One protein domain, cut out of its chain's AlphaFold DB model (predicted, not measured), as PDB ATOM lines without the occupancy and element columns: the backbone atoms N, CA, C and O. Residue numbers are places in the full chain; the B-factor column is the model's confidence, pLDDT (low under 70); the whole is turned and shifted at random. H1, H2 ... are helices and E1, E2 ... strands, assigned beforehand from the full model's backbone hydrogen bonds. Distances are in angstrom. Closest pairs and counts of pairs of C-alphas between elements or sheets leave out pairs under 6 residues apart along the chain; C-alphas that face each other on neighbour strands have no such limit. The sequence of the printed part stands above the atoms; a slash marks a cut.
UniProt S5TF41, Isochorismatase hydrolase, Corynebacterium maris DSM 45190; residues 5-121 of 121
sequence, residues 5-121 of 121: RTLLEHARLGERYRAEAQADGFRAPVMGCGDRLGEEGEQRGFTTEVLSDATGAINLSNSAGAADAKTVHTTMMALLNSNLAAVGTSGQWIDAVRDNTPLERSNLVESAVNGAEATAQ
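What this domain is: This is residues 5 to 121 of the 121 residues of the protein "Isochorismatase hydrolase" of Corynebacterium maris DSM 45190 (UniProt S5TF41). A small body is built round a short pair of side-by-side strands, E1 and E4, with H3 packed by its residues 77 to 84 and H4 by its residues 90 to 96, while H1 sticks out as a free arm at one end. A small hairpin, E2 and E3, extends the body past the first residues of H3, and H5 meets the other end of H3 at a corner. The 117 printed residues include five named helices and four named strands, in the order H1 H2 E1 E2 E3 H3 E4 H4 H5; the sheet E1 E4 is parallel, the sheet E2 E3 antiparallel, and the class is mostly helix. The whole is loose and elongated, with a radius of gyration of the C-alphas of 18.5 A and spans of 63 by 39 by 26 A.

How they stand to each other: E1, residues 49 to 51, and E4, residues 86 to 88, are parallel neighbours at 24 degrees, with N 50 and O 86 2.8 A apart and N 88 and O 50 3.0 A apart, both within hydrogen-bond range. H3, residues 69 to 84, comes closest to E4 at the C-alphas of Asn 81 and Val 87, 5.3 A apart; H3 and E1 are near each other, with 8 pairs of C-alphas within 10 A. H4, residues 90 to 99, comes closest to E1 at the C-alphas of Leu 51 and Ser 90, 5.7 A apart. H3 and H4 are apart. H5, residues 108 to 119, and H3 touch only at their ends, closest at the C-alphas of Ser 82 and Leu 108, 5.0 A apart; they run opposite ways at a tilt of 37 degrees, only just steep. E2, residues 60 to 62, and E3, residues 65 to 67, form an antiparallel hairpin at 173 degrees, with N 60 and O 67 2.9 A apart, within hydrogen-bond range. The closest C-alphas of E2 and H3 are those of Leu 60 and Ala 69, 7.1 A apart. H2, residues 40 to 43, and H3 are close but not clearly touching, the C-alphas of Glu 42 and Leu 84 being 7.7 A apart. H1, residues 5 to 23, touches no helix and stands free. Every O i to N i+4 pair is within hydrogen-bond range in H4 and H5, against 13 of 15 in H1 and 11 of 12 in H3; H2 is too short for such a pair.

Where its parts are: H1 begins at C-alpha 5 (4.507, 15.237, 11.781) and is 27.6 A long. H3 is 20.8 A long, H5 16.2 A and H4 14.2 A. H5 ends at C-alpha 119 (-25.205, 42.581, 58.125).

The domain as a whole: The C-alphas of Arg 5 and Gln 121, the two farthest apart, are 66.6 A apart. The printed part has no cut. The link from H1 to H2 is long, with 16 residues. Residues 5 to 47 and residue 121 are under 70 in pLDDT.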
ATOM      1  N   ARG A   5       4.870  16.606  11.400       69.44
ATOM      2  CA  ARG A   5       4.507  15.237  11.781       69.44
ATOM      3  C   ARG A   5       4.452  15.046  13.297       69.44
ATOM      4  O   ARG A   5       3.466  14.518  13.799       69.44
ATOM      5  N   THR A   6       5.445  15.557  14.020       59.94
ATOM      6  CA  THR A   6       5.519  15.491  15.485       59.94
ATOM      7  C   THR A   6       4.396  16.304  16.129       59.94
ATOM      8  O   THR A   6       3.734  15.832  17.046       59.94
ATOM      9  N   LEU A   7       4.081  17.490  15.598       54.97
ATOM     10  CA  LEU A   7       2.974  18.310  16.112       54.97
ATOM     11  C   LEU A   7       1.604  17.630  15.954       54.97
ATOM     12  O   LEU A   7       0.761  17.727  16.844       54.97
ATOM     13  N   LEU A   8       1.390  16.902  14.854       57.34
ATOM     14  CA  LEU A   8       0.152  16.154  14.626       57.34
ATOM     15  C   LEU A   8       0.048  14.902  15.507       57.34
ATOM     16  O   LEU A   8      -1.056  14.551  15.924       57.34
ATOM     17  N   GLU A   9       1.162  14.243  15.831       60.09
ATOM     18  CA  GLU A   9       1.159  13.137  16.797       60.09
ATOM     19  C   GLU A   9       0.871  13.617  18.218       60.09
ATOM     20  O   GLU A   9       0.029  13.023  18.887       60.09
ATOM     21  N   HIS A  10       1.471  14.730  18.651       54.66
ATOM     22  CA  HIS A  10       1.163  15.341  19.947       54.66
ATOM     23  C   HIS A  10      -0.303  15.801  20.034       54.66
ATOM     24  O   HIS A  10      -0.942  15.601  21.066       54.66
ATOM     25  N   ALA A  11      -0.870  16.352  18.953       54.28
ATOM     26  CA  ALA A  11      -2.282  16.735  18.908       54.28
ATOM     27  C   ALA A  11      -3.221  15.520  19.025       54.28
ATOM     28  O   ALA A  11      -4.164  15.540  19.813       54.28
ATOM     29  N   ARG A  12      -2.921  14.426  18.312       64.75
ATOM     30  CA  ARG A  12      -3.703  13.178  18.374       64.75
ATOM     31  C   ARG A  12      -3.560  12.455  19.712       64.75
ATOM     32  O   ARG A  12      -4.527  11.874  20.193       64.75
ATOM     33  N   LEU A  13      -2.377  12.493  20.326       53.38
ATOM     34  CA  LEU A  13      -2.164  12.008  21.692       53.38
ATOM     35  C   LEU A  13      -2.990  12.823  22.695       53.38
ATOM     36  O   LEU A  13      -3.631  12.229  23.554       53.38
ATOM     37  N   GLY A  14      -3.053  14.147  22.531       42.44
ATOM     38  CA  GLY A  14      -3.895  15.020  23.351       42.44
ATOM     39  C   GLY A  14      -5.396  14.753  23.195       42.44
ATOM     40  O   GLY A  14      -6.127  14.788  24.179       42.44
ATOM     41  N   GLU A  15      -5.870  14.445  21.986       48.16
ATOM     42  CA  GLU A  15      -7.277  14.084  21.750       48.16
ATOM     43  C   GLU A  15      -7.640  12.693  22.283       48.16
ATOM     44  O   GLU A  15      -8.721  12.528  22.844       48.16
ATOM     45  N   ARG A  16      -6.737  11.707  22.192       52.88
ATOM     46  CA  ARG A  16      -6.954  10.384  22.805       52.88
ATOM     47  C   ARG A  16      -6.960  10.444  24.331       52.88
ATOM     48  O   ARG A  16      -7.859   9.884  24.944       52.88
ATOM     49  N   TYR A  17      -6.048  11.212  24.927       37.03
ATOM     50  CA  TYR A  17      -6.024  11.425  26.377       37.03
ATOM     51  C   TYR A  17      -7.307  12.119  26.879       37.03
ATOM     52  O   TYR A  17      -7.817  11.787  27.946       37.03
ATOM     53  N   ARG A  18      -7.882  13.043  26.086       44.59
ATOM     54  CA  ARG A  18      -9.191  13.666  26.372       44.59
ATOM     55  C   ARG A  18     -10.353  12.673  26.334       44.59
ATOM     56  O   ARG A  18     -11.287  12.828  27.111       44.59
ATOM     57  N   ALA A  19     -10.315  11.692  25.436       38.22
ATOM     58  CA  ALA A  19     -11.374  10.693  25.322       38.22
ATOM     59  C   ALA A  19     -11.326   9.659  26.463       38.22
ATOM     60  O   ALA A  19     -12.374   9.277  26.972       38.22
ATOM     61  N   GLU A  20     -10.129   9.255  26.901       41.31
ATOM     62  CA  GLU A  20      -9.946   8.289  27.998       41.31
ATOM     63  C   GLU A  20     -10.246   8.905  29.377       41.31
ATOM     64  O   GLU A  20     -10.961   8.302  30.173       41.31
ATOM     65  N   ALA A  21      -9.828  10.150  29.640       39.69
ATOM     66  CA  ALA A  21     -10.104  10.823  30.917       39.69
ATOM     67  C   ALA A  21     -11.606  11.081  31.173       39.69
ATOM     68  O   ALA A  21     -12.040  11.138  32.322       39.69
ATOM     69  N   GLN A  22     -12.408  11.220  30.111       43.47
ATOM     70  CA  GLN A  22     -13.863  11.384  30.204       43.47
ATOM     71  C   GLN A  22     -14.586  10.052  30.478       43.47
ATOM     72  O   GLN A  22     -15.700  10.063  31.002       43.47
ATOM     73  N   ALA A  23     -13.982   8.915  30.116       35.84
ATOM     74  CA  ALA A  23     -14.618   7.601  30.189       35.84
ATOM     75  C   ALA A  23     -14.537   6.960  31.587       35.84
ATOM     76  O   ALA A  23     -15.466   6.255  31.975       35.84
ATOM     77  N   ASP A  24     -13.488   7.255  32.360       39.25
ATOM     78  CA  ASP A  24     -13.215   6.564  33.632       39.25
ATOM     79  C   ASP A  24     -13.748   7.285  34.882       39.25
ATOM     80  O   ASP A  24     -13.557   6.810  36.000       39.25
ATOM     81  N   GLY A  25     -14.398   8.447  34.736       34.31
ATOM     82  CA  GLY A  25     -14.927   9.205  35.881       34.31
ATOM     83  C   GLY A  25     -13.857   9.635  36.898       34.31
ATOM     84  O   GLY A  25     -14.186  10.080  37.997       34.31
ATOM     85  N   PHE A  26     -12.573   9.515  36.545       34.53
ATOM     86  CA  PHE A  26     -11.452   9.841  37.411       34.53
ATOM     87  C   PHE A  26     -11.275  11.360  37.475       34.53
ATOM     88  O   PHE A  26     -10.670  11.995  36.608       34.53
ATOM     89  N   ARG A  27     -11.836  11.954  38.528       48.69
ATOM     90  CA  ARG A  27     -11.660  13.364  38.879       48.69
ATOM     91  C   ARG A  27     -10.246  13.544  39.438       48.69
ATOM     92  O   ARG A  27      -9.959  13.138  40.561       48.69
ATOM     93  N   ALA A  28      -9.342  14.112  38.644       39.00
ATOM     94  CA  ALA A  28      -7.993  14.412  39.110       39.00
ATOM     95  C   ALA A  28      -8.049  15.425  40.277       39.00
ATOM     96  O   ALA A  28      -8.643  16.492  40.108       39.00
ATOM     97  N   PRO A  29      -7.423  15.146  41.438       36.03
ATOM     98  CA  PRO A  29      -7.272  16.143  42.486       36.03
ATOM     99  C   PRO A  29      -6.249  17.182  42.017       36.03
ATOM    100  O   PRO A  29      -5.060  16.891  41.884       36.03
ATOM    101  N   VAL A  30      -6.697  18.406  41.745       48.59
ATOM    102  CA  VAL A  30      -5.789  19.524  41.472       48.59
ATOM    103  C   VAL A  30      -5.269  20.097  42.787       48.59
ATOM    104  O   VAL A  30      -5.813  21.043  43.339       48.59
ATOM    105  N   MET A  31      -4.163  19.532  43.271       43.31
ATOM    106  CA  MET A  31      -3.217  20.252  44.122       43.31
ATOM    107  C   MET A  31      -1.975  20.535  43.275       43.31
ATOM    108  O   MET A  31      -1.194  19.635  42.977       43.31
ATOM    109  N   GLY A  32      -1.814  21.784  42.838       37.31
ATOM    110  CA  GLY A  32      -0.673  22.207  42.031       37.31
ATOM    111  C   GLY A  32      -0.194  23.593  42.439       37.31
ATOM    112  O   GLY A  32      -0.905  24.572  42.256       37.31
ATOM    113  N   CYS A  33       1.032  23.670  42.960       32.09
ATOM    114  CA  CYS A  33       1.717  24.881  43.427       32.09
ATOM    115  C   CYS A  33       2.200  25.798  42.272       32.09
ATOM    116  O   CYS A  33       3.269  26.394  42.362       32.09
ATOM    117  N   GLY A  34       1.465  25.849  41.153       35.56
ATOM    118  CA  GLY A  34       1.839  26.587  39.947       35.56
ATOM    119  C   GLY A  34       0.702  27.476  39.454       35.56
ATOM    120  O   GLY A  34      -0.400  26.988  39.206       35.56
ATOM    121  N   ASP A  35       1.011  28.759  39.266       43.91
ATOM    122  CA  ASP A  35       0.123  29.909  39.017       43.91
ATOM    123  C   ASP A  35      -0.777  29.840  37.756       43.91
ATOM    124  O   ASP A  35      -1.306  30.851  37.311       43.91
ATOM    125  N   ARG A  36      -0.974  28.666  37.143       37.62
ATOM    126  CA  ARG A  36      -1.752  28.487  35.906       37.62
ATOM    127  C   ARG A  36      -3.046  27.679  36.076       37.62
ATOM    128  O   ARG A  36      -3.952  27.807  35.260       37.62
ATOM    129  N   LEU A  37      -3.169  26.855  37.116       45.94
ATOM    130  CA  LEU A  37      -4.289  25.902  37.221       45.94
ATOM    131  C   LEU A  37      -5.555  26.478  37.875       45.94
ATOM    132  O   LEU A  37      -6.603  25.843  37.800       45.94
ATOM    133  N   GLY A  38      -5.482  27.670  38.478       40.38
ATOM    134  CA  GLY A  38      -6.634  28.318  39.117       40.38
ATOM    135  C   GLY A  38      -7.611  28.956  38.123       40.38
ATOM    136  O   GLY A  38      -8.815  28.767  38.238       40.38
ATOM    137  N   GLU A  39      -7.104  29.662  37.107       42.94
ATOM    138  CA  GLU A  39      -7.939  30.376  36.121       42.94
ATOM    139  C   GLU A  39      -8.450  29.463  34.990       42.94
ATOM    140  O   GLU A  39      -9.493  29.718  34.388       42.94
ATOM    141  N   GLU A  40      -7.744  28.364  34.702       39.41
ATOM    142  CA  GLU A  40      -8.124  27.430  33.635       39.41
ATOM    143  C   GLU A  40      -9.256  26.464  34.028       39.41
ATOM    144  O   GLU A  40      -9.813  25.816  33.142       39.41
ATOM    145  N   GLY A  41      -9.612  26.354  35.313       43.47
ATOM    146  CA  GLY A  41     -10.651  25.436  35.796       43.47
ATOM    147  C   GLY A  41     -12.040  25.769  35.245       43.47
ATOM    148  O   GLY A  41     -12.660  24.939  34.579       43.47
ATOM    149  N   GLU A  42     -12.490  27.013  35.423       42.62
ATOM    150  CA  GLU A  42     -13.812  27.446  34.952       42.62
ATOM    151  C   GLU A  42     -13.890  27.542  33.424       42.62
ATOM    152  O   GLU A  42     -14.866  27.098  32.821       42.62
ATOM    153  N   GLN A  43     -12.833  28.034  32.768       42.50
ATOM    154  CA  GLN A  43     -12.799  28.134  31.302       42.50
ATOM    155  C   GLN A  43     -12.771  26.768  30.598       42.50
ATOM    156  O   GLN A  43     -13.065  26.687  29.404       42.50
ATOM    157  N   ARG A  44     -12.422  25.690  31.313       42.62
ATOM    158  CA  ARG A  44     -12.370  24.319  30.783       42.62
ATOM    159  C   ARG A  44     -13.480  23.412  31.326       42.62
ATOM    160  O   ARG A  44     -13.487  22.231  30.992       42.62
ATOM    161  N   GLY A  45     -14.430  23.952  32.097       52.59
ATOM    162  CA  GLY A  45     -15.578  23.206  32.625       52.59
ATOM    163  C   GLY A  45     -15.245  22.260  33.784       52.59
ATOM    164  O   GLY A  45     -16.014  21.337  34.057       52.59
ATOM    165  N   PHE A  46     -14.115  22.458  34.466       58.97
ATOM    166  CA  PHE A  46     -13.786  21.703  35.671       58.97
ATOM    167  C   PHE A  46     -14.522  22.273  36.881       58.97
ATOM    168  O   PHE A  46     -14.661  23.483  37.042       58.97
ATOM    169  N   THR A  47     -14.992  21.386  37.757       69.44
ATOM    170  CA  THR A  47     -15.491  21.788  39.074       69.44
ATOM    171  C   THR A  47     -14.308  21.941  40.020       69.44
ATOM    172  O   THR A  47     -13.560  20.983  40.208       69.44
ATOM    173  N   THR A  48     -14.157  23.121  40.614       80.56
ATOM    174  CA  THR A  48     -13.110  23.406  41.602       80.56
ATOM    175  C   THR A  48     -13.633  23.132  43.010       80.56
ATOM    176  O   THR A  48     -14.733  23.562  43.359       80.56
ATOM    177  N   GLU A  49     -12.849  22.426  43.822       84.88
ATOM    178  CA  GLU A  49     -13.128  22.146  45.235       84.88
ATOM    179  C   GLU A  49     -11.980  22.727  46.078       84.88
ATOM    180  O   GLU A  49     -10.810  22.568  45.723       84.88
ATOM    181  N   VAL A  50     -12.301  23.441  47.160       86.69
ATOM    182  CA  VAL A  50     -11.329  24.113  48.039       86.69
ATOM    183  C   VAL A  50     -11.535  23.657  49.479       86.69
ATOM    184  O   VAL A  50     -12.648  23.678  50.002       86.69
ATOM    185  N   LEU A  51     -10.435  23.270  50.126       90.88
ATOM    186  CA  LEU A  51     -10.429  22.796  51.506       90.88
ATOM    187  C   LEU A  51     -10.102  23.948  52.459       90.88
ATOM    188  O   LEU A  51      -8.988  24.478  52.454       90.88
ATOM    189  N   SER A  52     -11.066  24.354  53.280       89.25
ATOM    190  CA  SER A  52     -10.919  25.496  54.192       89.25
ATOM    191  C   SER A  52      -9.914  25.240  55.319       89.25
ATOM    192  O   SER A  52      -9.223  26.153  55.748       89.25
ATOM    193  N   ASP A  53      -9.763  23.994  55.759       88.12
ATOM    194  CA  ASP A  53      -8.831  23.580  56.817       88.12
ATOM    195  C   ASP A  53      -7.430  23.202  56.304       88.12
ATOM    196  O   ASP A  53      -6.499  23.072  57.098       88.12
ATOM    197  N   ALA A  54      -7.262  23.066  54.985       86.31
ATOM    198  CA  ALA A  54      -5.970  22.835  54.334       86.31
ATOM    199  C   ALA A  54      -5.443  24.076  53.588       86.31
ATOM    200  O   ALA A  54      -4.421  24.007  52.904       86.31
ATOM    201  N   THR A  55      -6.127  25.216  53.719       84.69
ATOM    202  CA  THR A  55      -5.705  26.510  53.175       84.69
ATOM    203  C   THR A  55      -5.542  27.530  54.296       84.69
ATOM    204  O   THR A  55      -6.125  27.415  55.369       84.69
ATOM    205  N   GLY A  56      -4.714  28.544  54.068       87.94
ATOM    206  CA  GLY A  56      -4.440  29.586  55.050       87.94
ATOM    207  C   GLY A  56      -4.214  30.928  54.375       87.94
ATOM    208  O   GLY A  56      -3.975  30.999  53.171       87.94
ATOM    209  N   ALA A  57      -4.291  31.995  55.161       90.88
ATOM    210  CA  ALA A  57      -3.936  33.336  54.721       90.88
ATOM    211  C   ALA A  57      -2.902  33.953  55.667       90.88
ATOM    212  O   ALA A  57      -2.635  33.442  56.755       90.88
ATOM    213  N   ILE A  58      -2.322  35.065  55.231       92.56
ATOM    214  CA  ILE A  58      -1.384  35.874  56.010       92.56
ATOM    215  C   ILE A  58      -2.027  37.215  56.362       92.56
ATOM    216  O   ILE A  58      -2.976  37.647  55.709       92.56
ATOM    217  N   ASN A  59      -1.485  37.893  57.373       91.50
ATOM    218  CA  ASN A  59      -1.865  39.273  57.654       91.50
ATOM    219  C   ASN A  59      -1.465  40.158  56.466       91.50
ATOM    220  O   ASN A  59      -0.332  40.079  55.987       91.50
ATOM    221  N   LEU A  60      -2.376  41.020  56.022       91.06
ATOM    222  CA  LEU A  60      -2.134  41.972  54.944       91.06
ATOM    223  C   LEU A  60      -2.114  43.389  55.511       91.06
ATOM    224  O   LEU A  60      -2.993  43.772  56.277       91.06
ATOM    225  N   SER A  61      -1.119  44.181  55.119       94.94
ATOM    226  CA  SER A  61      -1.068  45.618  55.391       94.94
ATOM    227  C   SER A  61      -0.370  46.321  54.233       94.94
ATOM    228  O   SER A  61       0.757  45.980  53.878       94.94
ATOM    229  N   ASN A  62      -1.069  47.258  53.599       93.19
ATOM    230  CA  ASN A  62      -0.578  48.044  52.472       93.19
ATOM    231  C   ASN A  62      -1.308  49.401  52.410       93.19
ATOM    232  O   ASN A  62      -2.081  49.749  53.301       93.19
ATOM    233  N   SER A  63      -1.075  50.184  51.355       93.06
ATOM    234  CA  SER A  63      -1.690  51.509  51.186       93.06
ATOM    235  C   SER A  63      -3.220  51.498  51.062       93.06
ATOM    236  O   SER A  63      -3.833  52.544  51.236       93.06
ATOM    237  N   ALA A  64      -3.841  50.355  50.749       93.19
ATOM    238  CA  ALA A  64      -5.293  50.202  50.661       93.19
ATOM    239  C   ALA A  64      -5.945  49.793  51.996       93.19
ATOM    240  O   ALA A  64      -7.168  49.843  52.109       93.19
ATOM    241  N   GLY A  65      -5.160  49.404  53.007       94.12
ATOM    242  CA  GLY A  65      -5.661  49.050  54.335       94.12
ATOM    243  C   GLY A  65      -4.885  47.919  55.004       94.12
ATOM    244  O   GLY A  65      -3.809  47.515  54.555       94.12
ATOM    245  N   ALA A  66      -5.445  47.407  56.099       92.94
ATOM    246  CA  ALA A  66      -4.919  46.253  56.816       92.94
ATOM    247  C   ALA A  66      -6.043  45.278  57.183       92.94
ATOM    248  O   ALA A  66      -7.138  45.701  57.551       92.94
ATOM    249  N   ALA A  67      -5.758  43.981  57.095       95.31
ATOM    250  CA  ALA A  67      -6.650  42.902  57.495       95.31
ATOM    251  C   ALA A  67      -5.828  41.765  58.111       95.31
ATOM    252  O   ALA A  67      -4.728  41.456  57.643       95.31
ATOM    253  N   ASP A  68      -6.352  41.145  59.165       93.81
ATOM    254  CA  ASP A  68      -5.714  39.970  59.746       93.81
ATOM    255  C   ASP A  68      -5.925  38.722  58.870       93.81
ATOM    256  O   ASP A  68      -6.808  38.661  58.009       93.81
ATOM    257  N   ALA A  69      -5.086  37.712  59.091       91.56
ATOM    258  CA  ALA A  69      -5.116  36.450  58.363       91.56
ATOM    259  C   ALA A  69      -6.479  35.752  58.451       91.56
ATOM    260  O   ALA A  69      -6.913  35.131  57.483       91.56
ATOM    261  N   LYS A  70      -7.170  35.852  59.592       93.00
ATOM    262  CA  LYS A  70      -8.460  35.194  59.792       93.00
ATOM    263  C   LYS A  70      -9.515  35.841  58.903       93.00
ATOM    264  O   LYS A  70     -10.180  35.118  58.171       93.00
ATOM    265  N   THR A  71      -9.623  37.169  58.912       93.12
ATOM    266  CA  THR A  71     -10.545  37.919  58.054       93.12
ATOM    267  C   THR A  71     -10.290  37.603  56.586       93.12
ATOM    268  O   THR A  71     -11.219  37.201  55.890       93.12
ATOM    269  N   VAL A  72      -9.035  37.693  56.130       93.12
ATOM    270  CA  VAL A  72      -8.674  37.404  54.731       93.12
ATOM    271  C   VAL A  72      -9.080  35.983  54.344       93.12
ATOM    272  O   VAL A  72      -9.742  35.791  53.325       93.12
ATOM    273  N   HIS A  73      -8.732  34.996  55.171       93.19
ATOM    274  CA  HIS A  73      -9.077  33.602  54.921       93.19
ATOM    275  C   HIS A  73     -10.598  33.400  54.855       93.19
ATOM    276  O   HIS A  73     -11.100  32.873  53.865       93.19
ATOM    277  N   THR A  74     -11.352  33.878  55.849       92.88
ATOM    278  CA  THR A  74     -12.812  33.690  55.892       92.88
ATOM    279  C   THR A  74     -13.533  34.393  54.746       92.88
ATOM    280  O   THR A  74     -14.454  33.824  54.164       92.88
ATOM    281  N   THR A  75     -13.099  35.601  54.374       92.81
ATOM    282  CA  THR A  75     -13.684  36.341  53.251       92.81
ATOM    283  C   THR A  75     -13.389  35.643  51.929       92.81
ATOM    284  O   THR A  75     -14.283  35.530  51.095       92.81
ATOM    285  N   MET A  76     -12.172  35.118  51.748       92.69
ATOM    286  CA  MET A  76     -11.824  34.353  50.552       92.69
ATOM    287  C   MET A  76     -12.646  33.064  50.451       92.69
ATOM    288  O   MET A  76     -13.145  32.755  49.375       92.69
ATOM    289  N   MET A  77     -12.850  32.338  51.558       93.38
ATOM    290  CA  MET A  77     -13.688  31.131  51.567       93.38
ATOM    291  C   MET A  77     -15.141  31.442  51.185       93.38
ATOM    292  O   MET A  77     -15.718  30.737  50.360       93.38
ATOM    293  N   ALA A  78     -15.719  32.523  51.717       91.62
ATOM    294  CA  ALA A  78     -17.064  32.956  51.343       91.62
ATOM    295  C   ALA A  78     -17.149  33.353  49.858       91.62
ATOM    296  O   ALA A  78     -18.070  32.937  49.156       91.62
ATOM    297  N   LEU A  79     -16.162  34.105  49.357       90.94
ATOM    298  CA  LEU A  79     -16.102  34.512  47.953       90.94
ATOM    299  C   LEU A  79     -15.993  33.302  47.018       90.94
ATOM    300  O   LEU A  79     -16.738  33.211  46.044       90.94
ATOM    301  N   LEU A  80     -15.104  32.358  47.326       88.50
ATOM    302  CA  LEU A  80     -14.929  31.142  46.536       88.50
ATOM    303  C   LEU A  80     -16.213  30.312  46.520       88.50
ATOM    304  O   LEU A  80     -16.675  29.950  45.440       88.50
ATOM    305  N   ASN A  81     -16.839  30.098  47.683       89.38
ATOM    306  CA  ASN A  81     -18.069  29.309  47.773       89.38
ATOM    307  C   ASN A  81     -19.281  29.964  47.099       89.38
ATOM    308  O   ASN A  81     -20.244  29.278  46.765       89.38
ATOM    309  N   SER A  82     -19.244  31.286  46.898       85.75
ATOM    310  CA  SER A  82     -20.349  32.021  46.281       85.75
ATOM    311  C   SER A  82     -20.518  31.728  44.790       85.75
ATOM    312  O   SER A  82     -21.611  31.913  44.266       85.75
ATOM    313  N   ASN A  83     -19.467  31.306  44.081       82.75
ATOM    314  CA  ASN A  83     -19.579  31.033  42.643       82.75
ATOM    315  C   ASN A  83     -18.435  30.204  42.052       82.75
ATOM    316  O   ASN A  83     -18.655  29.496  41.076       82.75
ATOM    317  N   LEU A  84     -17.227  30.322  42.610       79.12
ATOM    318  CA  LEU A  84     -15.992  29.895  41.945       79.12
ATOM    319  C   LEU A  84     -15.542  28.472  42.320       79.12
ATOM    320  O   LEU A  84     -14.808  27.830  41.572       79.12
ATOM    321  N   ALA A  85     -15.945  27.969  43.489       86.00
ATOM    322  CA  ALA A  85     -15.572  26.644  43.978       86.00
ATOM    323  C   ALA A  85     -16.581  26.094  44.997       86.00
ATOM    324  O   ALA A  85     -17.324  26.851  45.612       86.00
ATOM    325  N   ALA A  86     -16.580  24.776  45.204       89.25
ATOM    326  CA  ALA A  86     -17.194  24.159  46.381       89.25
ATOM    327  C   ALA A  86     -16.211  24.251  47.549       89.25
ATOM    328  O   ALA A  86     -15.099  23.730  47.443       89.25
ATOM    329  N   VAL A  87     -16.587  24.911  48.642       89.44
ATOM    330  CA  VAL A  87     -15.724  25.026  49.824       89.44
ATOM    331  C   VAL A  87     -16.195  24.060  50.905       89.44
ATOM    332  O   VAL A  87     -17.342  24.114  51.337       89.44
ATOM    333  N   GLY A  88     -15.296  23.199  51.380       89.81
ATOM    334  CA  GLY A  88     -15.570  22.241  52.452       89.81
ATOM    335  C   GLY A  88     -14.351  22.021  53.339       89.81
ATOM    336  O   GLY A  88     -13.277  22.554  53.082       89.81
ATOM    337  N   THR A  89     -14.503  21.253  54.410       92.06
ATOM    338  CA  THR A  89     -13.367  20.762  55.207       92.06
ATOM    339  C   THR A  89     -12.777  19.503  54.577       92.06
ATOM    340  O   THR A  89     -13.449  18.798  53.824       92.06
ATOM    341  N   SER A  90     -11.541  19.164  54.936       88.62
ATOM    342  CA  SER A  90     -10.889  17.924  54.515       88.62
ATOM    343  C   SER A  90     -11.698  16.695  54.938       88.62
ATOM    344  O   SER A  90     -11.776  15.727  54.190       88.62
ATOM    345  N   GLY A  91     -12.357  16.744  56.103       88.31
ATOM    346  CA  GLY A  91     -13.264  15.687  56.562       88.31
ATOM    347  C   GLY A  91     -14.481  15.514  55.649       88.31
ATOM    348  O   GLY A  91     -14.712  14.421  55.141       88.31
ATOM    349  N   GLN A  92     -15.198  16.607  55.365       88.31
ATOM    350  CA  GLN A  92     -16.344  16.588  54.441       88.31
ATOM    351  C   GLN A  92     -15.942  16.126  53.041       88.31
ATOM    352  O   GLN A  92     -16.690  15.408  52.388       88.31
ATOM    353  N   TRP A  93     -14.751  16.515  52.585       92.25
ATOM    354  CA  TRP A  93     -14.225  16.077  51.302       92.25
ATOM    355  C   TRP A  93     -13.928  14.572  51.277       92.25
ATOM    356  O   TRP A  93     -14.295  13.895  50.323       92.25
ATOM    357  N   ILE A  94     -13.322  14.021  52.335       89.62
ATOM    358  CA  ILE A  94     -13.080  12.574  52.455       89.62
ATOM    359  C   ILE A  94     -14.397  11.794  52.391       89.62
ATOM    360  O   ILE A  94     -14.462  10.766  51.715       89.62
ATOM    361  N   ASP A  95     -15.435  12.273  53.074       90.38
ATOM    362  CA  ASP A  95     -16.748  11.625  53.073       90.38
ATOM    363  C   ASP A  95     -17.427  11.735  51.700       90.38
ATOM    364  O   ASP A  95     -17.871  10.730  51.150       90.38
ATOM    365  N   ALA A  96     -17.382  12.912  51.070       88.06
ATOM    366  CA  ALA A  96     -17.890  13.132  49.715       88.06
ATOM    367  C   ALA A  96     -17.224  12.197  48.685       88.06
ATOM    368  O   ALA A  96     -17.899  11.583  47.855       88.06
ATOM    369  N   VAL A  97     -15.903  12.009  48.785       88.06
ATOM    370  CA  VAL A  97     -15.147  11.072  47.941       88.06
ATOM    371  C   VAL A  97     -15.567   9.622  48.186       88.06
ATOM    372  O   VAL A  97     -15.705   8.861  47.230       88.06
ATOM    373  N   ARG A  98     -15.786   9.220  49.445       87.19
ATOM    374  CA  ARG A  98     -16.237   7.856  49.787       87.19
ATOM    375  C   ARG A  98     -17.631   7.560  49.253       87.19
ATOM    376  O   ARG A  98     -17.859   6.471  48.733       87.19
ATOM    377  N   ASP A  99     -18.521   8.537  49.351       87.88
ATOM    378  CA  ASP A  99     -19.917   8.414  48.937       87.88
ATOM    379  C   ASP A  99     -20.108   8.685  47.437       87.88
ATOM    380  O   ASP A  99     -21.214   8.550  46.912       87.88
ATOM    381  N   ASN A 100     -19.030   9.045  46.730       85.50
ATOM    382  CA  ASN A 100     -19.035   9.462  45.330       85.50
ATOM    383  C   ASN A 100     -20.046  10.595  45.059       85.50
ATOM    384  O   ASN A 100     -20.743  10.614  44.041       85.50
ATOM    385  N   THR A 101     -20.134  11.535  46.000       86.06
ATOM    386  CA  THR A 101     -21.000  12.715  45.928       86.06
ATOM    387  C   THR A 101     -20.156  13.985  45.802       86.06
ATOM    388  O   THR A 101     -19.042  14.045  46.319       86.06
ATOM    389  N   PRO A 102     -20.629  15.014  45.079       81.50
ATOM    390  CA  PRO A 102     -19.931  16.291  45.022       81.50
ATOM    391  C   PRO A 102     -20.147  17.090  46.313       81.50
ATOM    392  O   PRO A 102     -21.224  17.035  46.907       81.50
ATOM    393  N   LEU A 103     -19.157  17.903  46.691       83.94
ATOM    394  CA  LEU A 103     -19.351  18.932  47.711       83.94
ATOM    395  C   LEU A 103     -20.413  19.945  47.261       83.94
ATOM    396  O   LEU A 103     -20.494  20.314  46.084       83.94
ATOM    397  N   GLU A 104     -21.214  20.402  48.219       83.44
ATOM    398  CA  GLU A 104     -22.254  21.397  47.985       83.44
ATOM    399  C   GLU A 104     -21.630  22.741  47.582       83.44
ATOM    400  O   GLU A 104     -20.667  23.211  48.189       83.44
ATOM    401  N   ARG A 105     -22.177  23.356  46.528       81.75
ATOM    402  CA  ARG A 105     -21.814  24.706  46.087       81.75
ATOM    403  C   ARG A 105     -22.951  25.655  46.393       81.75
ATOM    404  O   ARG A 105     -24.101  25.334  46.102       81.75
ATOM    405  N   SER A 106     -22.604  26.841  46.877       85.50
ATOM    406  CA  SER A 106     -23.548  27.953  46.894       85.50
ATOM    407  C   SER A 106     -23.524  28.694  45.549       85.50
ATOM    408  O   SER A 106     -22.905  28.264  44.570       85.50
ATOM    409  N   ASN A 107     -24.274  29.787  45.486       88.56
ATOM    410  CA  ASN A 107     -24.393  30.662  44.332       88.56
ATOM    411  C   ASN A 107     -24.468  32.132  44.774       88.56
ATOM    412  O   ASN A 107     -24.765  32.445  45.931       88.56
ATOM    413  N   LEU A 108     -24.233  33.044  43.825       88.00
ATOM    414  CA  LEU A 108     -24.146  34.480  44.098       88.00
ATOM    415  C   LEU A 108     -25.434  35.054  44.686       88.00
ATOM    416  O   LEU A 108     -25.368  35.934  45.540       88.00
ATOM    417  N   VAL A 109     -26.595  34.572  44.234       89.56
ATOM    418  CA  VAL A 109     -27.895  35.091  44.680       89.56
ATOM    419  C   VAL A 109     -28.121  34.729  46.142       89.56
ATOM    420  O   VAL A 109     -28.390  35.608  46.954       89.56
ATOM    421  N   GLU A 110     -27.950  33.454  46.483       88.31
ATOM    422  CA  GLU A 110     -28.060  32.970  47.860       88.31
ATOM    423  C   GLU A 110     -27.045  33.659  48.783       88.31
ATOM    424  O   GLU A 110     -27.407  34.159  49.846       88.31
ATOM    425  N   SER A 111     -25.789  33.776  48.344       88.69
ATOM    426  CA  SER A 111     -24.738  34.451  49.111       88.69
ATOM    427  C   SER A 111     -25.052  35.932  49.359       88.69
ATOM    428  O   SER A 111     -24.812  36.436  50.456       88.69
ATOM    429  N   ALA A 112     -25.609  36.635  48.369       89.06
ATOM    430  CA  ALA A 112     -25.972  38.044  48.497       89.06
ATOM    431  C   ALA A 112     -27.164  38.258  49.441       89.06
ATOM    432  O   ALA A 112     -27.129  39.182  50.253       89.06
ATOM    433  N   VAL A 113     -28.190  37.404  49.361       93.12
ATOM    434  CA  VAL A 113     -29.346  37.454  50.272       93.12
ATOM    435  C   VAL A 113     -28.894  37.191  51.707       93.12
ATOM    436  O   VAL A 113     -29.103  38.036  52.576       93.12
ATOM    437  N   ASN A 114     -28.174  36.092  51.936       90.81
ATOM    438  CA  ASN A 114     -27.696  35.720  53.267       90.81
ATOM    439  C   ASN A 114     -26.737  36.778  53.845       90.81
ATOM    440  O   ASN A 114     -26.783  37.088  55.034       90.81
ATOM    441  N   GLY A 115     -25.879  37.374  53.007       87.94
ATOM    442  CA  GLY A 115     -24.973  38.448  53.420       87.94
ATOM    443  C   GLY A 115     -25.694  39.748  53.792       87.94
ATOM    444  O   GLY A 115     -25.302  40.415  54.754       87.94
ATOM    445  N   ALA A 116     -26.766  40.098  53.076       87.94
ATOM    446  CA  ALA A 116     -27.597  41.252  53.409       87.94
ATOM    447  C   ALA A 116     -28.334  41.047  54.743       87.94
ATOM    448  O   ALA A 116     -28.382  41.961  55.561       87.94
ATOM    449  N   GLU A 117     -28.845  39.841  55.000       91.38
ATOM    450  CA  GLU A 117     -29.507  39.504  56.266       91.38
ATOM    451  C   GLU A 117     -28.535  39.522  57.455       91.38
ATOM    452  O   GLU A 117     -28.852  40.085  58.502       91.38
ATOM    453  N   ALA A 118     -27.332  38.963  57.287       86.31
ATOM    454  CA  ALA A 118     -26.327  38.874  58.347       86.31
ATOM    455  C   ALA A 118     -25.721  40.229  58.755       86.31
ATOM    456  O   ALA A 118     -25.199  40.354  59.859       86.31
ATOM    457  N   THR A 119     -25.757  41.233  57.872       83.31
ATOM    458  CA  THR A 119     -25.205  42.581  58.125       83.31
ATOM    459  C   THR A 119     -26.262  43.618  58.509       83.31
ATOM    460  O   THR A 119     -25.911  44.733  58.892       83.31
ATOM    461  N   ALA A 120     -27.547  43.263  58.419       71.06
ATOM    462  CA  ALA A 120     -28.669  44.111  58.818       71.06
ATOM    463  C   ALA A 120     -29.016  44.022  60.322       71.06
ATOM    464  O   ALA A 120     -29.867  44.784  60.786       71.06
ATOM    465  N   GLN A 121     -28.394  43.094  61.058       51.25
ATOM    466  CA  GLN A 121     -28.543  42.890  62.508       51.25
ATOM    467  C   GLN A 121     -27.425  43.593  63.280       51.25
ATOM    468  O   GLN A 121     -27.733  44.120  64.373       51.25
TER     469      GLN A 121